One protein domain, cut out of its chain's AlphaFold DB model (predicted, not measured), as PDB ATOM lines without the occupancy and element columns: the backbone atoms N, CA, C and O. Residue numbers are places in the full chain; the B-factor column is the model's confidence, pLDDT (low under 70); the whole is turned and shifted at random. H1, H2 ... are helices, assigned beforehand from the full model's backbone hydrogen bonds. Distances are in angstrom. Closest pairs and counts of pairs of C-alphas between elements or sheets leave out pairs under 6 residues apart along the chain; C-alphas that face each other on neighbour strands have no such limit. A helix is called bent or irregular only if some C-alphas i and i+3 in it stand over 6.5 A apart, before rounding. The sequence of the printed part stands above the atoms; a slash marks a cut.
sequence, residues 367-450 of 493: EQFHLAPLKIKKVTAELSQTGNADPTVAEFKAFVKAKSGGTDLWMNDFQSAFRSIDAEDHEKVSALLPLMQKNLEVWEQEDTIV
ATOM      1  N   GLU A 367      10.299  11.855  24.945       70.62
ATOM      2  CA  GLU A 367      11.294  12.761  24.354       70.62
ATOM      3  C   GLU A 367      12.021  13.584  25.421       70.62
ATOM      4  O   GLU A 367      13.235  13.766  25.356       70.62
ATOM      5  N   GLN A 368      11.293  14.045  26.439       71.94
ATOM      6  CA  GLN A 368      11.855  14.820  27.547       71.94
ATOM      7  C   GLN A 368      12.871  13.975  28.319       71.94
ATOM      8  O   GLN A 368      13.974  14.436  28.609       71.94
ATOM      9  N   PHE A 369      12.535  12.706  28.560       73.31
ATOM     10  CA  PHE A 369      13.415  11.744  29.206       73.31
ATOM     11  C   PHE A 369      14.655  11.407  28.358       73.31
ATOM     12  O   PHE A 369      15.764  11.410  28.886       73.31
ATOM     13  N   HIS A 370      14.501  11.215  27.041       78.75
ATOM     14  CA  HIS A 370      15.619  11.008  26.105       78.75
ATOM     15  C   HIS A 370      16.600  12.178  26.079       78.75
ATOM     16  O   HIS A 370      17.815  11.998  26.010       78.75
ATOM     17  N   LEU A 371      16.071  13.398  26.133       81.38
ATOM     18  CA  LEU A 371      16.879  14.609  26.087       81.38
ATOM     19  C   LEU A 371      17.472  14.974  27.452       81.38
ATOM     20  O   LEU A 371      18.405  15.781  27.505       81.38
ATOM     21  N   ALA A 372      16.971  14.402  28.549       82.44
ATOM     22  CA  ALA A 372      17.378  14.781  29.896       82.44
ATOM     23  C   ALA A 372      18.885  14.594  30.155       82.44
ATOM     24  O   ALA A 372      19.497  15.567  30.597       82.44
ATOM     25  N   PRO A 373      19.547  13.463  29.821       85.62
ATOM     26  CA  PRO A 373      20.992  13.325  30.033       85.62
ATOM     27  C   PRO A 373      21.819  14.383  29.290       85.62
ATOM     28  O   PRO A 373      22.784  14.921  29.834       85.62
ATOM     29  N   LEU A 374      21.425  14.730  28.059       85.38
ATOM     30  CA  LEU A 374      22.090  15.765  27.259       85.38
ATOM     31  C   LEU A 374      21.891  17.157  27.867       85.38
ATOM     32  O   LEU A 374      22.851  17.919  28.011       85.38
ATOM     33  N   LYS A 375      20.656  17.478  28.264       86.81
ATOM     34  CA  LYS A 375      20.325  18.747  28.922       86.81
ATOM     35  C   LYS A 375      21.045  18.873  30.271       86.81
ATOM     36  O   LYS A 375      21.580  19.941  30.557       86.81
ATOM     37  N   ILE A 376      21.133  17.796  31.055       87.19
ATOM     38  CA  ILE A 376      21.868  17.768  32.328       87.19
ATOM     39  C   ILE A 376      23.350  18.038  32.089       87.19
ATOM     40  O   ILE A 376      23.889  18.944  32.711       87.19
ATOM     41  N   LYS A 377      23.996  17.347  31.138       88.19
ATOM     42  CA  LYS A 377      25.406  17.606  30.786       88.19
ATOM     43  C   LYS A 377      25.657  19.070  30.423       88.19
ATOM     44  O   LYS A 377      26.639  19.649  30.879       88.19
ATOM     45  N   LYS A 378      24.765  19.674  29.631       89.12
ATOM     46  CA  LYS A 378      24.862  21.089  29.253       89.12
ATOM     47  C   LYS A 378      24.778  22.007  30.476       89.12
ATOM     48  O   LYS A 378      25.627  22.874  30.637       89.12
ATOM     49  N   VAL A 379      23.785  21.801  31.340       86.88
ATOM     50  CA  VAL A 379      23.601  22.614  32.553       86.88
ATOM     51  C   VAL A 379      24.767  22.428  33.527       86.88
ATOM     52  O   VAL A 379      25.251  23.411  34.077       86.88
ATOM     53  N   THR A 380      25.269  21.203  33.699       88.19
ATOM     54  CA  THR A 380      26.454  20.938  34.522       88.19
ATOM     55  C   THR A 380      27.672  21.685  33.985       88.19
ATOM     56  O   THR A 380      28.371  22.314  34.764       88.19
ATOM     57  N   ALA A 381      27.893  21.702  32.665       88.75
ATOM     58  CA  ALA A 381      28.997  22.454  32.064       88.75
ATOM     59  C   ALA A 381      28.885  23.973  32.286       88.75
ATOM     60  O   ALA A 381      29.898  24.636  32.494       88.75
ATOM     61  N   GLU A 382      27.669  24.528  32.262       89.44
ATOM     62  CA  GLU A 382      27.424  25.935  32.604       89.44
ATOM     63  C   GLU A 382      27.708  26.212  34.089       89.44
ATOM     64  O   GLU A 382      28.340  27.213  34.417       89.44
ATOM     65  N   LEU A 383      27.302  25.311  34.987       89.25
ATOM     66  CA  LEU A 383      27.576  25.432  36.417       89.25
ATOM     67  C   LEU A 383      29.074  25.308  36.744       89.25
ATOM     68  O   LEU A 383      29.587  26.010  37.613       89.25
ATOM     69  N   SER A 384      29.816  24.482  36.002       89.25
ATOM     70  CA  SER A 384      31.271  24.378  36.150       89.25
ATOM     71  C   SER A 384      31.974  25.721  35.932       89.25
ATOM     72  O   SER A 384      32.999  25.982  36.560       89.25
ATOM     73  N   GLN A 385      31.409  26.612  35.107       90.62
ATOM     74  CA  GLN A 385      31.942  27.963  34.890       90.62
ATOM     75  C   GLN A 385      31.787  28.870  36.119       90.62
ATOM     76  O   GLN A 385      32.499  29.864  36.231       90.62
ATOM     77  N   THR A 386      30.910  28.523  37.067       88.56
ATOM     78  CA  THR A 386      30.756  29.230  38.348       88.56
ATOM     79  C   THR A 386      31.617  28.627  39.463       88.56
ATOM     80  O   THR A 386      31.423  28.956  40.630       88.56
ATOM     81  N   GLY A 387      32.544  27.722  39.128       90.81
ATOM     82  CA  GLY A 387      33.469  27.093  40.076       90.81
ATOM     83  C   GLY A 387      32.973  25.790  40.713       90.81
ATOM     84  O   GLY A 387      33.710  25.200  41.498       90.81
ATOM     85  N   ASN A 388      31.772  25.304  40.373       88.75
ATOM     86  CA  ASN A 388      31.267  24.012  40.849       88.75
ATOM     87  C   ASN A 388      31.266  22.985  39.710       88.75
ATOM     88  O   ASN A 388      30.293  22.857  38.972       88.75
ATOM     89  N   ALA A 389      32.385  22.271  39.559       87.12
ATOM     90  CA  ALA A 389      32.592  21.326  38.461       87.12
ATOM     91  C   ALA A 389      31.754  20.038  38.562       87.12
ATOM     92  O   ALA A 389      31.586  19.342  37.561       87.12
ATOM     93  N   ASP A 390      31.250  19.715  39.756       91.19
ATOM     94  CA  ASP A 390      30.438  18.526  40.003       91.19
ATOM     95  C   ASP A 390      29.378  18.824  41.074       91.19
ATOM     96  O   ASP A 390      29.588  18.556  42.267       91.19
ATOM     97  N   PRO A 391      28.249  19.433  40.680       93.00
ATOM     98  CA  PRO A 391      27.202  19.783  41.618       93.00
ATOM     99  C   PRO A 391      26.541  18.566  42.235       93.00
ATOM    100  O   PRO A 391      26.376  17.514  41.613       93.00
ATOM    101  N   THR A 392      26.074  18.759  43.459       94.25
ATOM    102  CA  THR A 392      25.016  17.930  44.027       94.25
ATOM    103  C   THR A 392      23.702  18.151  43.278       94.25
ATOM    104  O   THR A 392      23.488  19.183  42.632       94.25
ATOM    105  N   VAL A 393      22.783  17.197  43.388       90.50
ATOM    106  CA  VAL A 393      21.428  17.331  42.853       90.50
ATOM    107  C   VAL A 393      20.776  18.624  43.347       90.50
ATOM    108  O   VAL A 393      20.251  19.363  42.518       90.50
ATOM    109  N   ALA A 394      20.859  18.952  44.642       91.81
ATOM    110  CA  ALA A 394      20.292  20.178  45.216       91.81
ATOM    111  C   ALA A 394      20.850  21.463  44.581       91.81
ATOM    112  O   ALA A 394      20.081  22.351  44.207       91.81
ATOM    113  N   GLU A 395      22.173  21.548  44.417       92.62
ATOM    114  CA  GLU A 395      22.842  22.684  43.765       92.62
ATOM    115  C   GLU A 395      22.403  22.820  42.304       92.62
ATOM    116  O   GLU A 395      22.086  23.920  41.842       92.62
ATOM    117  N   PHE A 396      22.292  21.695  41.593       91.31
ATOM    118  CA  PHE A 396      21.768  21.655  40.233       91.31
ATOM    119  C   PHE A 396      20.310  22.147  40.173       91.31
ATOM    120  O   PHE A 396      19.987  22.993  39.333       91.31
ATOM    121  N   LYS A 397      19.430  21.702  41.092       88.88
ATOM    122  CA  LYS A 397      18.031  22.182  41.168       88.88
ATOM    123  C   LYS A 397      17.982  23.694  41.380       88.88
ATOM    124  O   LYS A 397      17.210  24.385  40.712       88.88
ATOM    125  N   ALA A 398      18.792  24.206  42.309       88.81
ATOM    126  CA  ALA A 398      18.836  25.625  42.648       88.81
ATOM    127  C   ALA A 398      19.266  26.477  41.446       88.81
ATOM    128  O   ALA A 398      18.610  27.473  41.136       88.81
ATOM    129  N   PHE A 399      20.301  26.045  40.722       89.44
ATOM    130  CA  PHE A 399      20.771  26.735  39.525       89.44
ATOM    131  C   PHE A 399      19.727  26.753  38.406       89.44
ATOM    132  O   PHE A 399      19.425  27.820  37.869       89.44
ATOM    133  N   VAL A 400      19.119  25.605  38.083       87.44
ATOM    134  CA  VAL A 400      18.073  25.543  37.047       87.44
ATOM    135  C   VAL A 400      16.888  26.431  37.423       87.44
ATOM    136  O   VAL A 400      16.367  27.153  36.569       87.44
ATOM    137  N   LYS A 401      16.470  26.427  38.696       85.31
ATOM    138  CA  LYS A 401      15.374  27.275  39.184       85.31
ATOM    139  C   LYS A 401      15.699  28.765  39.043       85.31
ATOM    140  O   LYS A 401      14.831  29.520  38.614       85.31
ATOM    141  N   ALA A 402      16.931  29.171  39.351       86.00
ATOM    142  CA  ALA A 402      17.381  30.551  39.191       86.00
ATOM    143  C   ALA A 402      17.433  30.978  37.713       86.00
ATOM    144  O   ALA A 402      16.995  32.075  37.378       86.00
ATOM    145  N   LYS A 403      17.912  30.104  36.813       82.88
ATOM    146  CA  LYS A 403      18.037  30.417  35.379       82.88
ATOM    147  C   LYS A 403      16.716  30.419  34.612       82.88
ATOM    148  O   LYS A 403      16.577  31.167  33.653       82.88
ATOM    149  N   SER A 404      15.774  29.556  34.990       76.31
ATOM    150  CA  SER A 404      14.505  29.376  34.265       76.31
ATOM    151  C   SER A 404      13.422  30.393  34.634       76.31
ATOM    152  O   SER A 404      12.338  30.335  34.068       76.31
ATOM    153  N   GLY A 405      13.675  31.306  35.578       64.50
ATOM    154  CA  GLY A 405      12.679  32.293  36.012       64.50
ATOM    155  C   GLY A 405      11.482  31.705  36.773       64.50
ATOM    156  O   GLY A 405      10.553  32.441  37.087       64.50
ATOM    157  N   GLY A 406      11.508  30.407  37.104       56.25
ATOM    158  CA  GLY A 406      10.430  29.716  37.811       56.25
ATOM    159  C   GLY A 406       9.842  28.535  37.032       56.25
ATOM    160  O   GLY A 406       9.132  28.692  36.050       56.25
ATOM    161  N   THR A 407      10.110  27.338  37.557       56.72
ATOM    162  CA  THR A 407       9.326  26.085  37.476       56.72
ATOM    163  C   THR A 407       9.224  25.276  36.175       56.72
ATOM    164  O   THR A 407       9.367  24.057  36.281       56.72
ATOM    165  N   ASP A 408       9.056  25.833  34.977       61.16
ATOM    166  CA  ASP A 408       8.543  24.995  33.867       61.16
ATOM    167  C   ASP A 408       9.557  23.997  33.277       61.16
ATOM    168  O   ASP A 408       9.234  22.831  33.044       61.16
ATOM    169  N   LEU A 409      10.817  24.403  33.093       57.25
ATOM    170  CA  LEU A 409      11.865  23.515  32.559       57.25
ATOM    171  C   LEU A 409      12.317  22.456  33.578       57.25
ATOM    172  O   LEU A 409      12.582  21.309  33.216       57.25
ATOM    173  N   TRP A 410      12.384  22.821  34.864       64.06
ATOM    174  CA  TRP A 410      12.764  21.890  35.932       64.06
ATOM    175  C   TRP A 410      11.730  20.777  36.124       64.06
ATOM    176  O   TRP A 410      12.091  19.602  36.227       64.06
ATOM    177  N   MET A 411      10.451  21.159  36.163       61.03
ATOM    178  CA  MET A 411       9.347  20.245  36.448       61.03
ATOM    179  C   MET A 411       9.076  19.273  35.296       61.03
ATOM    180  O   MET A 411       8.687  18.139  35.561       61.03
ATOM    181  N   ASN A 412       9.327  19.677  34.047       67.25
ATOM    182  CA  ASN A 412       8.980  18.858  32.885       67.25
ATOM    183  C   ASN A 412      10.131  17.968  32.388       67.25
ATOM    184  O   ASN A 412       9.899  16.800  32.087       67.25
ATOM    185  N   ASP A 413      11.373  18.465  32.344       69.50
ATOM    186  CA  ASP A 413      12.483  17.711  31.735       69.50
ATOM    187  C   ASP A 413      13.335  16.941  32.756       69.50
ATOM    188  O   ASP A 413      13.677  15.775  32.556       69.50
ATOM    189  N   PHE A 414      13.709  17.587  33.863       78.25
ATOM    190  CA  PHE A 414      14.724  17.047  34.774       78.25
ATOM    191  C   PHE A 414      14.133  16.225  35.911       78.25
ATOM    192  O   PHE A 414      14.696  15.197  36.293       78.25
ATOM    193  N   GLN A 415      12.992  16.653  36.453       78.50
ATOM    194  CA  GLN A 415      12.375  15.992  37.598       78.50
ATOM    195  C   GLN A 415      12.061  14.517  37.314       78.50
ATOM    196  O   GLN A 415      12.323  13.669  38.164       78.50
ATOM    197  N   SER A 416      11.555  14.202  36.121       74.19
ATOM    198  CA  SER A 416      11.278  12.829  35.683       74.19
ATOM    199  C   SER A 416      12.550  11.978  35.616       74.19
ATOM    200  O   SER A 416      12.566  10.861  36.129       74.19
ATOM    201  N   ALA A 417      13.642  12.526  35.074       78.00
ATOM    202  CA  ALA A 417      14.929  11.841  34.978       78.00
ATOM    203  C   ALA A 417      15.528  11.516  36.354       78.00
ATOM    204  O   ALA A 417      15.854  10.358  36.617       78.00
ATOM    205  N   PHE A 418      15.594  12.502  37.257       82.19
ATOM    206  CA  PHE A 418      16.102  12.304  38.620       82.19
ATOM    207  C   PHE A 418      15.211  11.365  39.447       82.19
ATOM    208  O   PHE A 418      15.726  10.507  40.159       82.19
ATOM    209  N   ARG A 419      13.879  11.462  39.317       77.69
ATOM    210  CA  ARG A 419      12.945  10.539  39.988       77.69
ATOM    211  C   ARG A 419      13.094   9.094  39.514       77.69
ATOM    212  O   ARG A 419      12.920   8.188  40.320       77.69
ATOM    213  N   SER A 420      13.420   8.874  38.240       74.69
ATOM    214  CA  SER A 420      13.539   7.525  37.666       74.69
ATOM    215  C   SER A 420      14.690   6.692  38.237       74.69
ATOM    216  O   SER A 420      14.675   5.466  38.143       74.69
ATOM    217  N   ILE A 421      15.670   7.361  38.847       79.75
ATOM    218  CA  ILE A 421      16.847   6.747  39.467       79.75
ATOM    219  C   ILE A 421      16.898   6.982  40.984       79.75
ATOM    220  O   ILE A 421      17.920   6.686  41.592       79.75
ATOM    221  N   ASP A 422      15.817   7.511  41.572       78.56
ATOM    222  CA  ASP A 422      15.703   7.817  43.007       78.56
ATOM    223  C   ASP A 422      16.826   8.726  43.531       78.56
ATOM    224  O   ASP A 422      17.365   8.516  44.612       78.56
ATOM    225  N   ALA A 423      17.214   9.715  42.721       83.69
ATOM    226  CA  ALA A 423      18.347  10.567  43.043       83.69
ATOM    227  C   ALA A 423      18.099  11.397  44.308       83.69
ATOM    228  O   ALA A 423      17.132  12.170  44.376       83.69
ATOM    229  N   GLU A 424      19.015  11.301  45.265       87.38
ATOM    230  CA  GLU A 424      18.973  12.086  46.492       87.38
ATOM    231  C   GLU A 424      19.630  13.457  46.309       87.38
ATOM    232  O   GLU A 424      20.549  13.643  45.512       87.38
ATOM    233  N   ASP A 425      19.182  14.442  47.089       88.69
ATOM    234  CA  ASP A 425      19.631  15.836  46.974       88.69
ATOM    235  C   ASP A 425      21.141  16.024  47.175       88.69
ATOM    236  O   ASP A 425      21.718  16.973  46.640       88.69
ATOM    237  N   HIS A 426      21.779  15.116  47.911       86.94
ATOM    238  CA  HIS A 426      23.201  15.161  48.233       86.94
ATOM    239  C   HIS A 426      24.088  14.409  47.222       86.94
ATOM    240  O   HIS A 426      25.311  14.560  47.256       86.94
ATOM    241  N   GLU A 427      23.506  13.607  46.324       90.38
ATOM    242  CA  GLU A 427      24.268  12.849  45.331       90.38
ATOM    243  C   GLU A 427      24.860  13.773  44.262       90.38
ATOM    244  O   GLU A 427      24.281  14.795  43.890       90.38
ATOM    245  N   LYS A 428      26.032  13.400  43.741       92.94
ATOM    246  CA  LYS A 428      26.712  14.126  42.664       92.94
ATOM    247  C   LYS A 428      26.076  13.835  41.311       92.94
ATOM    248  O   LYS A 428      25.889  12.675  40.950       92.94
ATOM    249  N   VAL A 429      25.798  14.877  40.528       90.75
ATOM    250  CA  VAL A 429      25.155  14.745  39.209       90.75
ATOM    251  C   VAL A 429      25.989  13.881  38.258       90.75
ATOM    252  O   VAL A 429      25.422  13.094  37.494       90.75
ATOM    253  N   SER A 430      27.323  13.962  38.328       89.50
ATOM    254  CA  SER A 430      28.223  13.127  37.523       89.50
ATOM    255  C   SER A 430      28.001  11.621  37.732       89.50
ATOM    256  O   SER A 430      27.979  10.867  36.758       89.50
ATOM    257  N   ALA A 431      27.757  11.187  38.973       88.31
ATOM    258  CA  ALA A 431      27.508   9.789  39.329       88.31
ATOM    259  C   ALA A 431      26.128   9.285  38.868       88.31
ATOM    260  O   ALA A 431      25.919   8.084  38.692       88.31
ATOM    261  N   LEU A 432      25.185  10.201  38.645       87.75
ATOM    262  CA  LEU A 432      23.805   9.889  38.278       87.75
ATOM    263  C   LEU A 432      23.600   9.756  36.768       87.75
ATOM    264  O   LEU A 432      22.775   8.956  36.330       87.75
ATOM    265  N   LEU A 433      24.368  10.493  35.961       86.88
ATOM    266  CA  LEU A 433      24.265  10.469  34.498       86.88
ATOM    267  C   LEU A 433      24.376   9.055  33.886       86.88
ATOM    268  O   LEU A 433      23.525   8.720  33.056       86.88
ATOM    269  N   PRO A 434      25.339   8.194  34.283       86.25
ATOM    270  CA  PRO A 434      25.404   6.819  33.782       86.25
ATOM    271  C   PRO A 434      24.161   5.989  34.126       86.25
ATOM    272  O   PRO A 434      23.734   5.157  33.331       86.25
ATOM    273  N   LEU A 435      23.551   6.225  35.290       83.31
ATOM    274  CA  LEU A 435      22.343   5.512  35.714       83.31
ATOM    275  C   LEU A 435      21.125   5.943  34.901       83.31
ATOM    276  O   LEU A 435      20.327   5.094  34.510       83.31
ATOM    277  N   MET A 436      21.001   7.241  34.610       83.88
ATOM    278  CA  MET A 436      19.950   7.754  33.724       83.88
ATOM    279  C   MET A 436      20.074   7.150  32.327       83.88
ATOM    280  O   MET A 436      19.076   6.699  31.775       83.88
ATOM    281  N   GLN A 437      21.297   7.090  31.790       84.44
ATOM    282  CA  GLN A 437      21.569   6.485  30.487       84.44
ATOM    283  C   GLN A 437      21.209   4.993  30.472       84.44
ATOM    284  O   GLN A 437      20.518   4.537  29.569       84.44
ATOM    285  N   LYS A 438      21.589   4.245  31.512       83.00
ATOM    286  CA  LYS A 438      21.233   2.826  31.630       83.00
ATOM    287  C   LYS A 438      19.719   2.615  31.726       83.00
ATOM    288  O   LYS A 438      19.180   1.686  31.134       83.00
ATOM    289  N   ASN A 439      19.014   3.472  32.468       81.38
ATOM    290  CA  ASN A 439      17.556   3.402  32.560       81.38
ATOM    291  C   ASN A 439      16.898   3.723  31.206       81.38
ATOM    292  O   ASN A 439      15.934   3.062  30.833       81.38
ATOM    293  N   LEU A 440      17.450   4.687  30.460       81.50
ATOM    294  CA  LEU A 440      17.023   5.032  29.105       81.50
ATOM    295  C   LEU A 440      17.155   3.850  28.138       81.50
ATOM    296  O   LEU A 440      16.188   3.517  27.465       81.50
ATOM    297  N   GLU A 441      18.302   3.173  28.133       83.25
ATOM    298  CA  GLU A 441      18.539   1.991  27.291       83.25
ATOM    299  C   GLU A 441      17.526   0.875  27.582       83.25
ATOM    300  O   GLU A 441      16.980   0.253  26.672       83.25
ATOM    301  N   VAL A 442      17.221   0.641  28.860       82.00
ATOM    302  CA  VAL A 442      16.221  -0.359  29.262       82.00
ATOM    303  C   VAL A 442      14.823   0.056  28.815       82.00
ATOM    304  O   VAL A 442      14.049  -0.778  28.363       82.00
ATOM    305  N   TRP A 443      14.497   1.343  28.909       82.50
ATOM    306  CA  TRP A 443      13.231   1.891  28.434       82.50
ATOM    307  C   TRP A 443      13.070   1.752  26.912       82.50
ATOM    308  O   TRP A 443      11.996   1.368  26.455       82.50
ATOM    309  N   GLU A 444      14.111   2.031  26.130       82.56
ATOM    310  CA  GLU A 444      14.102   1.828  24.675       82.56
ATOM    311  C   GLU A 444      13.923   0.348  24.315       82.56
ATOM    312  O   GLU A 444      13.175   0.004  23.394       82.56
ATOM    313  N   GLN A 445      14.572  -0.541  25.073       84.75
ATOM    314  CA  GLN A 445      14.373  -1.978  24.924       84.75
ATOM    315  C   GLN A 445      12.925  -2.357  25.223       84.75
ATOM    316  O   GLN A 445      12.324  -3.031  24.394       84.75
ATOM    317  N   GLU A 446      12.343  -1.888  26.334       86.31
ATOM    318  CA  GLU A 446      10.933  -2.119  26.687       86.31
ATOM    319  C   GLU A 446       9.982  -1.724  25.556       86.31
ATOM    320  O   GLU A 446       9.150  -2.535  25.161       86.31
ATOM    321  N   ASP A 447      10.135  -0.523  24.992       84.50
ATOM    322  CA  ASP A 447       9.284  -0.056  23.887       84.50
ATOM    323  C   ASP A 447       9.433  -0.925  22.625       84.50
ATOM    324  O   ASP A 447       8.535  -0.964  21.786       84.50
ATOM    325  N   THR A 448      10.542  -1.656  22.494       86.25
ATOM    326  CA  THR A 448      10.787  -2.571  21.375       86.25
ATOM    327  C   THR A 448      10.188  -3.958  21.617       86.25
ATOM    328  O   THR A 448       9.568  -4.521  20.715       86.25
ATOM    329  N   ILE A 449      10.355  -4.517  22.818       88.69
ATOM    330  CA  ILE A 449      10.075  -5.937  23.100       88.69
ATOM    331  C   ILE A 449       8.766  -6.185  23.855       88.69
ATOM    332  O   ILE A 449       8.297  -7.320  23.891       88.69
ATOM    333  N   VAL A 450       8.191  -5.166  24.499       90.75
ATOM    334  CA  VAL A 450       6.949  -5.317  25.258       90.75
ATOM    335  C   VAL A 450       5.762  -5.069  24.332       90.75
ATOM    336  O   VAL A 450       5.631  -3.963  23.809       90.75
TER     337      VAL A 450
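This is residues 367 to 450 of the 493 residues of an uncharacterized protein of Chitinophaga japonensis (UniProt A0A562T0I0). The longest helix, H4, runs partly side by side with H1, opposite ways, and a helical hairpin of H2 and H3 packs crosswise on H1, with H3 also reaching H4. The last residues, 445 to 450, stand free and stick out as an arm at the end of H4. The printed part has 84 residues with four named helices, in the order H1, H2, H3, H4, and no named strand; the class is all helix. The whole is compact, with a radius of gyration of the C-alphas of 13.0 A, and elongated in outline, with spans of 43 by 25 by 20 A.

H4, residues 429 to 449, is 30.2 A from first to last C-alpha, from C-alpha 429 at (25.155, 14.745, 39.209) to C-alpha 449 at (10.075, -5.937, 23.100). It is only just irregular: C-alphas 431 and 434 are 6.6 A apart. H1, residues 367 to 384, begins at C-alpha 367, (11.294, 12.761, 24.354), and measures 25.9 A. H1 is irregular, with C-alphas 370 and 373 7.0 A apart, and has a kink of 38 degrees near residue 374. H2, residues 393 to 403, measures 15.4 A, and H3, residues 408 to 420, measures 18.6 A. H3 is neither bent nor irregular, but only just: C-alphas 412 and 415 are 6.5 A apart.

H4 touches H1 at a shallow tilt of 13 degrees, opposite ways; their closest C-alphas, of Leu 433 and Pro 373, are 6.2 A apart. With residues 436 to 439 alone, H4 touches residues 417 to 420 of H3, about perpendicular at 80 degrees; the closest C-alphas, of Met 436 and Ala 417, are 6.6 A apart. H4 and H2 are close but not clearly touching, with the closest C-alphas, of Val 429 and Val 393, 5.8 A apart. H1 and H3 are hubs, touching three helices each. Residues 368 to 376 of H1 touch residues 412 to 417 of H3, about perpendicular at 78 degrees; the closest C-alphas, of Gln 368 and Asp 413, are 5.1 A apart. With residues 379 to 383 alone, H1 touches H2, about perpendicular at 88 degrees; the closest C-alphas, of Thr 380 and Phe 396, are 7.4 A apart. H2 and H3 form a hairpin at a shallow tilt of 14 degrees, opposite ways; the closest C-alphas, of Val 400 and Trp 410, are 6.5 A apart. Every O i to N i+4 pair is within hydrogen-bond range in H2, against 12 of 14 in H1, 5 of 9 in H3 and 15 of 17 in H4.

The two C-alphas farthest apart, of Gly 387 and Val 450, are 44.4 A apart. The printed part has no cut. The link from H2 to H3 is tight, and those from H1 to H2 and from H3 to H4 are short. The mean pLDDT of the printed part is 82.8; residues 405 to 413 are under 70.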